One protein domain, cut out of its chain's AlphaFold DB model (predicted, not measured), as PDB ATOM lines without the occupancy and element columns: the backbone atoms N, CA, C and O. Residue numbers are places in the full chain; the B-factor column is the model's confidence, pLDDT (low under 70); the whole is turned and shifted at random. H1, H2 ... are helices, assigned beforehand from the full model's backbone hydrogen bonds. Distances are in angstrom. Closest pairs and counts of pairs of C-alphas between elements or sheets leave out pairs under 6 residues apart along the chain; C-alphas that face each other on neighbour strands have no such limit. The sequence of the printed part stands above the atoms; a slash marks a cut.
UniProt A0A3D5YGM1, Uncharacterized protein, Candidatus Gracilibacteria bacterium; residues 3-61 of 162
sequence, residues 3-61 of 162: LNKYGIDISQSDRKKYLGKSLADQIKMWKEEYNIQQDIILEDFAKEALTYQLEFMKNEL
ATOM      1  N   LEU A   3      73.066 -62.069 -43.520       86.25
ATOM      2  CA  LEU A   3      73.377 -62.000 -44.949       86.25
ATOM      3  C   LEU A   3      73.449 -63.356 -45.665       86.25
ATOM      4  O   LEU A   3      73.202 -63.412 -46.868       86.25
ATOM      5  N   ASN A   4      73.659 -64.459 -44.939       86.12
ATOM      6  CA  ASN A   4      73.665 -65.798 -45.532       86.12
ATOM      7  C   ASN A   4      72.306 -66.143 -46.168       86.12
ATOM      8  O   ASN A   4      72.259 -66.911 -47.124       86.12
ATOM      9  N   LYS A   5      71.201 -65.554 -45.682       82.88
ATOM     10  CA  LYS A   5      69.857 -65.724 -46.268       82.88
ATOM     11  C   LYS A   5      69.733 -65.128 -47.670       82.88
ATOM     12  O   LYS A   5      68.868 -65.539 -48.434       82.88
ATOM     13  N   TYR A   6      70.616 -64.192 -48.002       83.06
ATOM     14  CA  TYR A   6      70.718 -63.562 -49.314       83.06
ATOM     15  C   TYR A   6      71.823 -64.207 -50.170       83.06
ATOM     16  O   TYR A   6      72.168 -63.678 -51.218       83.06
ATOM     17  N   GLY A   7      72.387 -65.346 -49.734       81.12
ATOM     18  CA  GLY A   7      73.465 -66.047 -50.438       81.12
ATOM     19  C   GLY A   7      74.835 -65.376 -50.316       81.12
ATOM     20  O   GLY A   7      75.736 -65.695 -51.085       81.12
ATOM     21  N   ILE A   8      74.996 -64.449 -49.368       83.62
ATOM     22  CA  ILE A   8      76.216 -63.659 -49.205       83.62
ATOM     23  C   ILE A   8      77.005 -64.179 -48.012       83.62
ATOM     24  O   ILE A   8      76.528 -64.147 -46.875       83.62
ATOM     25  N   ASP A   9      78.243 -64.584 -48.280       81.62
ATOM     26  CA  ASP A   9      79.234 -64.894 -47.258       81.62
ATOM     27  C   ASP A   9      80.286 -63.778 -47.206       81.62
ATOM     28  O   ASP A   9      81.075 -63.593 -48.133       81.62
ATOM     29  N   ILE A  10      80.254 -62.979 -46.137       79.06
ATOM     30  CA  ILE A  10      81.187 -61.867 -45.927       79.06
ATOM     31  C   ILE A  10      82.384 -62.360 -45.118       79.06
ATOM     32  O   ILE A  10      82.253 -62.704 -43.937       79.06
ATOM     33  N   SER A  11      83.571 -62.288 -45.725       75.69
ATOM     34  CA  SER A  11      84.833 -62.582 -45.045       75.69
ATOM     35  C   SER A  11      85.129 -61.574 -43.921       75.69
ATOM     36  O   SER A  11      84.709 -60.416 -43.955       75.69
ATOM     37  N   GLN A  12      85.923 -61.971 -42.922       63.66
ATOM     38  CA  GLN A  12      86.361 -61.054 -41.855       63.66
ATOM     39  C   GLN A  12      87.117 -59.826 -42.399       63.66
ATOM     40  O   GLN A  12      86.989 -58.736 -41.844       63.66
ATOM     41  N   SER A  13      87.874 -59.974 -43.492       66.56
ATOM     42  CA  SER A  13      88.560 -58.861 -44.165       66.56
ATOM     43  C   SER A  13      87.590 -57.851 -44.774       66.56
ATOM     44  O   SER A  13      87.846 -56.650 -44.703       66.56
ATOM     45  N   ASP A  14      86.457 -58.309 -45.305       73.94
ATOM     46  CA  ASP A  14      85.443 -57.433 -45.896       73.94
ATOM     47  C   ASP A  14      84.679 -56.641 -44.837       73.94
ATOM     48  O   ASP A  14      84.282 -55.505 -45.089       73.94
ATOM     49  N   ARG A  15      84.549 -57.170 -43.611       75.19
ATOM     50  CA  ARG A  15      83.852 -56.468 -42.519       75.19
ATOM     51  C   ARG A  15      84.450 -55.105 -42.196       75.19
ATOM     52  O   ARG A  15      83.707 -54.193 -41.837       75.19
ATOM     53  N   LYS A  16      85.765 -54.936 -42.373       76.88
ATOM     54  CA  LYS A  16      86.442 -53.649 -42.153       76.88
ATOM     55  C   LYS A  16      85.896 -52.529 -43.042       76.88
ATOM     56  O   LYS A  16      85.879 -51.389 -42.596       76.88
ATOM     57  N   LYS A  17      85.402 -52.846 -44.247       80.56
ATOM     58  CA  LYS A  17      84.804 -51.869 -45.179       80.56
ATOM     59  C   LYS A  17      83.542 -51.211 -44.611       80.56
ATOM     60  O   LYS A  17      83.219 -50.084 -44.973       80.56
ATOM     61  N   TYR A  18      82.845 -51.916 -43.722       81.44
ATOM     62  CA  TYR A  18      81.548 -51.513 -43.179       81.44
ATOM     63  C   TYR A  18      81.646 -50.915 -41.766       81.44
ATOM     64  O   TYR A  18      80.654 -50.402 -41.244       81.44
ATOM     65  N   LEU A  19      82.825 -50.968 -41.131       75.62
ATOM     66  CA  LEU A  19      83.029 -50.424 -39.788       75.62
ATOM     67  C   LEU A  19      82.733 -48.917 -39.755       75.62
ATOM     68  O   LEU A  19      83.151 -48.159 -40.628       75.62
ATOM     69  N   GLY A  20      81.998 -48.489 -38.729       70.44
ATOM     70  CA  GLY A  20      81.630 -47.086 -38.529       70.44
ATOM     71  C   GLY A  20      80.534 -46.553 -39.461       70.44
ATOM     72  O   GLY A  20      80.246 -45.360 -39.407       70.44
ATOM     73  N   LYS A  21      79.912 -47.391 -40.304       81.50
ATOM     74  CA  LYS A  21      78.762 -47.015 -41.148       81.50
ATOM     75  C   LYS A  21      77.436 -47.363 -40.479       81.50
ATOM     76  O   LYS A  21      77.355 -48.349 -39.744       81.50
ATOM     77  N   SER A  22      76.386 -46.587 -40.760       81.88
ATOM     78  CA  SER A  22      75.034 -46.909 -40.292       81.88
ATOM     79  C   SER A  22      74.539 -48.220 -40.917       81.88
ATOM     80  O   SER A  22      74.996 -48.607 -41.992       81.88
ATOM     81  N   LEU A  23      73.592 -48.914 -40.279       86.75
ATOM     82  CA  LEU A  23      73.021 -50.138 -40.856       86.75
ATOM     83  C   LEU A  23      72.336 -49.870 -42.208       86.75
ATOM     84  O   LEU A  23      72.426 -50.697 -43.110       86.75
ATOM     85  N   ALA A  24      71.700 -48.707 -42.368       87.88
ATOM     86  CA  ALA A  24      71.084 -48.303 -43.629       87.88
ATOM     87  C   ALA A  24      72.127 -48.148 -44.750       87.88
ATOM     88  O   ALA A  24      71.932 -48.674 -45.847       87.88
ATOM     89  N   ASP A  25      73.261 -47.501 -44.458       88.81
ATOM     90  CA  ASP A  25      74.366 -47.377 -45.414       88.81
ATOM     91  C   ASP A  25      74.965 -48.744 -45.747       88.81
ATOM     92  O   ASP A  25      75.209 -49.040 -46.913       88.81
ATOM     93  N   GLN A  26      75.157 -49.603 -44.739       90.12
ATOM     94  CA  GLN A  26      75.658 -50.963 -44.942       90.12
ATOM     95  C   GLN A  26      74.728 -51.776 -45.848       90.12
ATOM     96  O   GLN A  26      75.200 -52.397 -46.795       90.12
ATOM     97  N   ILE A  27      73.410 -51.725 -45.621       91.06
ATOM     98  CA  ILE A  27      72.421 -52.392 -46.477       91.06
ATOM     99  C   ILE A  27      72.520 -51.878 -47.914       91.06
ATOM    100  O   ILE A  27      72.557 -52.687 -48.838       91.06
ATOM    101  N   LYS A  28      72.609 -50.559 -48.118       90.62
ATOM    102  CA  LYS A  28      72.776 -49.975 -49.456       90.62
ATOM    103  C   LYS A  28      74.049 -50.486 -50.137       90.62
ATOM    104  O   LYS A  28      73.980 -50.947 -51.274       90.62
ATOM    105  N   MET A  29      75.176 -50.473 -49.423       91.06
ATOM    106  CA  MET A  29      76.455 -50.984 -49.923       91.06
ATOM    107  C   MET A  29      76.364 -52.467 -50.295       91.06
ATOM    108  O   MET A  29      76.814 -52.846 -51.371       91.06
ATOM    109  N   TRP A  30      75.738 -53.307 -49.465       91.12
ATOM    110  CA  TRP A  30      75.563 -54.729 -49.775       91.12
ATOM    111  C   TRP A  30      74.654 -54.959 -50.984       91.12
ATOM    112  O   TRP A  30      74.944 -55.838 -51.793       91.12
ATOM    113  N   LYS A  31      73.578 -54.172 -51.140       90.75
ATOM    114  CA  LYS A  31      72.711 -54.261 -52.325       90.75
ATOM    115  C   LYS A  31      73.485 -53.948 -53.604       90.75
ATOM    116  O   LYS A  31      73.320 -54.666 -54.586       90.75
ATOM    117  N   GLU A  32      74.328 -52.919 -53.574       90.81
ATOM    118  CA  GLU A  32      75.166 -52.517 -54.707       90.81
ATOM    119  C   GLU A  32      76.282 -53.542 -54.992       90.81
ATOM    120  O   GLU A  32      76.417 -53.992 -56.127       90.81
ATOM    121  N   GLU A  33      77.045 -53.962 -53.976       91.06
ATOM    122  CA  GLU A  33      78.211 -54.853 -54.122       91.06
ATOM    123  C   GLU A  33      77.822 -56.285 -54.518       91.06
ATOM    124  O   GLU A  33      78.499 -56.905 -55.337       91.06
ATOM    125  N   TYR A  34      76.716 -56.803 -53.977       89.56
ATOM    126  CA  TYR A  34      76.273 -58.185 -54.202       89.56
ATOM    127  C   TYR A  34      75.048 -58.294 -55.117       89.56
ATOM    128  O   TYR A  34      74.487 -59.379 -55.268       89.56
ATOM    129  N   ASN A  35      74.634 -57.187 -55.743       89.31
ATOM    130  CA  ASN A  35      73.501 -57.121 -56.668       89.31
ATOM    131  C   ASN A  35      72.193 -57.710 -56.088       89.31
ATOM    132  O   ASN A  35      71.453 -58.424 -56.772       89.31
ATOM    133  N   ILE A  36      71.914 -57.427 -54.811       88.75
ATOM    134  CA  ILE A  36      70.733 -57.941 -54.104       88.75
ATOM    135  C   ILE A  36      69.481 -57.251 -54.651       88.75
ATOM    136  O   ILE A  36      69.260 -56.059 -54.424       88.75
ATOM    137  N   GLN A  37      68.636 -58.017 -55.341       87.75
ATOM    138  CA  GLN A  37      67.380 -57.525 -55.918       87.75
ATOM    139  C   GLN A  37      66.224 -57.528 -54.912       87.75
ATOM    140  O   GLN A  37      65.229 -56.840 -55.109       87.75
ATOM    141  N   GLN A  38      66.346 -58.301 -53.832       87.31
ATOM    142  CA  GLN A  38      65.336 -58.391 -52.786       87.31
ATOM    143  C   GLN A  38      65.177 -57.055 -52.050       87.31
ATOM    144  O   GLN A  38      66.144 -56.322 -51.789       87.31
ATOM    145  N   ASP A  39      63.941 -56.767 -51.654       87.94
ATOM    146  CA  ASP A  39      63.677 -55.701 -50.705       87.94
ATOM    147  C   ASP A  39      64.158 -56.112 -49.315       87.94
ATOM    148  O   ASP A  39      63.900 -57.214 -48.828       87.94
ATOM    149  N   ILE A  40      64.903 -55.204 -48.690       89.94
ATOM    150  CA  ILE A  40      65.388 -55.348 -47.324       89.94
ATOM    151  C   ILE A  40      64.697 -54.260 -46.517       89.94
ATOM    152  O   ILE A  40      65.028 -53.079 -46.640       89.94
ATOM    153  N   ILE A  41      63.724 -54.661 -45.701       90.88
ATOM    154  CA  ILE A  41      63.085 -53.766 -44.742       90.88
ATOM    155  C   ILE A  41      64.070 -53.568 -43.588       90.88
ATOM    156  O   ILE A  41      64.435 -54.523 -42.902       90.88
ATOM    157  N   LEU A  42      64.518 -52.324 -43.390       88.81
ATOM    158  CA  LEU A  42      65.555 -51.974 -42.412       88.81
ATOM    159  C   LEU A  42      65.212 -52.467 -41.001       88.81
ATOM    160  O   LEU A  42      66.071 -53.022 -40.323       88.81
ATOM    161  N   GLU A  43      63.967 -52.281 -40.571       89.06
ATOM    162  CA  GLU A  43      63.513 -52.645 -39.226       89.06
ATOM    163  C   GLU A  43      63.540 -54.157 -38.986       89.06
ATOM    164  O   GLU A  43      64.003 -54.609 -37.937       89.06
ATOM    165  N   ASP A  44      63.088 -54.947 -39.961       90.69
ATOM    166  CA  ASP A  44      63.086 -56.408 -39.862       90.69
ATOM    167  C   ASP A  44      64.512 -56.957 -39.890       90.69
ATOM    168  O   ASP A  44      64.877 -57.799 -39.066       90.69
ATOM    169  N   PHE A  45      65.355 -56.409 -40.771       92.00
ATOM    170  CA  PHE A  45      66.769 -56.764 -40.823       92.00
ATOM    171  C   PHE A  45      67.480 -56.415 -39.511       92.00
ATOM    172  O   PHE A  45      68.262 -57.217 -39.007       92.00
ATOM    173  N   ALA A  46      67.204 -55.241 -38.934       89.06
ATOM    174  CA  ALA A  46      67.793 -54.807 -37.671       89.06
ATOM    175  C   ALA A  46      67.412 -55.737 -36.511       89.06
ATOM    176  O   ALA A  46      68.291 -56.154 -35.754       89.06
ATOM    177  N   LYS A  47      66.129 -56.109 -36.398       89.50
ATOM    178  CA  LYS A  47      65.646 -57.059 -35.381       89.50
ATOM    179  C   LYS A  47      66.337 -58.408 -35.518       89.50
ATOM    180  O   LYS A  47      66.870 -58.931 -34.543       89.50
ATOM    181  N   GLU A  48      66.381 -58.947 -36.732       90.94
ATOM    182  CA  GLU A  48      67.007 -60.240 -36.981       90.94
ATOM    183  C   GLU A  48      68.521 -60.203 -36.722       90.94
ATOM    184  O   GLU A  48      69.078 -61.101 -36.085       90.94
ATOM    185  N   ALA A  49      69.195 -59.137 -37.163       88.88
ATOM    186  CA  ALA A  49      70.615 -58.925 -36.915       88.88
ATOM    187  C   ALA A  49      70.917 -58.846 -35.420       88.88
ATOM    188  O   ALA A  49      71.892 -59.455 -34.977       88.88
ATOM    189  N   LEU A  50      70.075 -58.164 -34.642       87.94
ATOM    190  CA  LEU A  50      70.199 -58.125 -33.191       87.94
ATOM    191  C   LEU A  50      70.046 -59.526 -32.586       87.94
ATOM    192  O   LEU A  50      70.911 -59.931 -31.814       87.94
ATOM    193  N   THR A  51      69.029 -60.303 -32.978       89.44
ATOM    194  CA  THR A  51      68.850 -61.688 -32.497       89.44
ATOM    195  C   THR A  51      70.091 -62.542 -32.760       89.44
ATOM    196  O   THR A  51      70.648 -63.114 -31.821       89.44
ATOM    197  N   TYR A  52      70.595 -62.561 -33.999       88.50
ATOM    198  CA  TYR A  52      71.810 -63.310 -34.337       88.50
ATOM    199  C   TYR A  52      73.038 -62.822 -33.567       88.50
ATOM    200  O   TYR A  52      73.867 -63.634 -33.165       88.50
ATOM    201  N   GLN A  53      73.189 -61.509 -33.370       86.69
ATOM    202  CA  GLN A  53      74.305 -60.955 -32.605       86.69
ATOM    203  C   GLN A  53      74.244 -61.380 -31.137       86.69
ATOM    204  O   GLN A  53      75.270 -61.777 -30.588       86.69
ATOM    205  N   LEU A  54      73.067 -61.336 -30.509       87.75
ATOM    206  CA  LEU A  54      72.892 -61.741 -29.115       87.75
ATOM    207  C   LEU A  54      73.148 -63.243 -28.925       87.75
ATOM    208  O   LEU A  54      73.801 -63.626 -27.955       87.75
ATOM    209  N   GLU A  55      72.679 -64.092 -29.842       89.06
ATOM    210  CA  GLU A  55      72.967 -65.533 -29.820       89.06
ATOM    211  C   GLU A  55      74.452 -65.826 -30.036       89.06
ATOM    212  O   GLU A  55      75.052 -66.580 -29.273       89.06
ATOM    213  N   PHE A  56      75.067 -65.180 -31.029       86.75
ATOM    214  CA  PHE A  56      76.497 -65.306 -31.291       86.75
ATOM    215  C   PHE A  56      77.322 -64.894 -30.070       86.75
ATOM    216  O   PHE A  56      78.220 -65.620 -29.656       86.75
ATOM    217  N   MET A  57      76.991 -63.761 -29.444       87.25
ATOM    218  CA  MET A  57      77.690 -63.289 -28.250       87.25
ATOM    219  C   MET A  57      77.592 -64.283 -27.092       87.25
ATOM    220  O   MET A  57      78.575 -64.478 -26.390       87.25
ATOM    221  N   LYS A  58      76.449 -64.943 -26.884       85.94
ATOM    222  CA  LYS A  58      76.312 -65.934 -25.802       85.94
ATOM    223  C   LYS A  58      77.239 -67.141 -25.969       85.94
ATOM    224  O   LYS A  58      77.646 -67.707 -24.960       85.94
ATOM    225  N   ASN A  59      77.553 -67.521 -27.206       85.94
ATOM    226  CA  ASN A  59      78.344 -68.717 -27.502       85.94
ATOM    227  C   ASN A  59      79.834 -68.416 -27.713       85.94
ATOM    228  O   ASN A  59      80.681 -69.213 -27.327       85.94
ATOM    229  N   GLU A  60      80.151 -67.269 -28.313       85.50
ATOM    230  CA  GLU A  60      81.494 -66.980 -28.833       85.50
ATOM    231  C   GLU A  60      82.192 -65.820 -28.110       85.50
ATOM    232  O   GLU A  60      83.402 -65.623 -28.272       85.50
ATOM    233  N   LEU A  61      81.466 -65.016 -27.321       84.50
ATOM    234  CA  LEU A  61      82.072 -63.887 -26.622       84.50
ATOM    235  C   LEU A  61      82.865 -64.374 -25.413       84.50
ATOM    236  O   LEU A  61      82.307 -64.845 -24.424       84.50
TER     237      LEU A  61
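AT A GLANCE: This is residues 3 to 61 of the 162 residues of an uncharacterized protein of Candidatus Gracilibacteria bacterium (UniProt A0A3D5YGM1). Two helices, H3 and the long H4, meet near their beginnings as an L, and residues 50 to 61 stick out as an arm; short H1 and H2 come before them, with few contacts. The 59 printed residues, all helix in class, hold H1, H2, H3 and H4 in that order and no named strand. The whole is compact, with a radius of gyration of the C-alphas of 11.9 A and spans of 32 by 26 by 22 A.

HOW THE PARTS SIT: Look first at H1, residues 3 to 6, which is apart from H2, residues 12 to 18. H2 is close to but not clearly touching H3, residues 23 to 33: their closest C-alphas, Tyr 18 and Gln 26, are 6.2 A apart, at a steep tilt of 65 degrees, opposite ways. H4, residues 42 to 60, touches H3 with residues 42 to 46 alone, about perpendicular at 84 degrees; the closest C-alphas, Ala 24 and Leu 42, are 6.7 A apart. Every O i to N i+4 pair is within hydrogen-bond range in H3 and H4, 0 of 3 in H2, where 3 of 4 O i to N i+3 pairs are; H1 is too short for an i+4 pair.

IN THESE COORDINATES: Find C-alpha 3 at (73.377, -62.000, -44.949), where H1 begins, 5.3 A long. H2 spans 10.8 A and H3 15.0 A. From C-alpha 42 at (65.555, -51.974, -42.412), H4 runs 25.8 A to C-alpha 60 at (81.494, -66.980, -28.833).

THE WHOLE: The C-alphas farthest apart, Gln 37 and Leu 61, are 33.4 A apart. The printed part has no cut and no long link; residues 12 to 13 have pLDDT under 70.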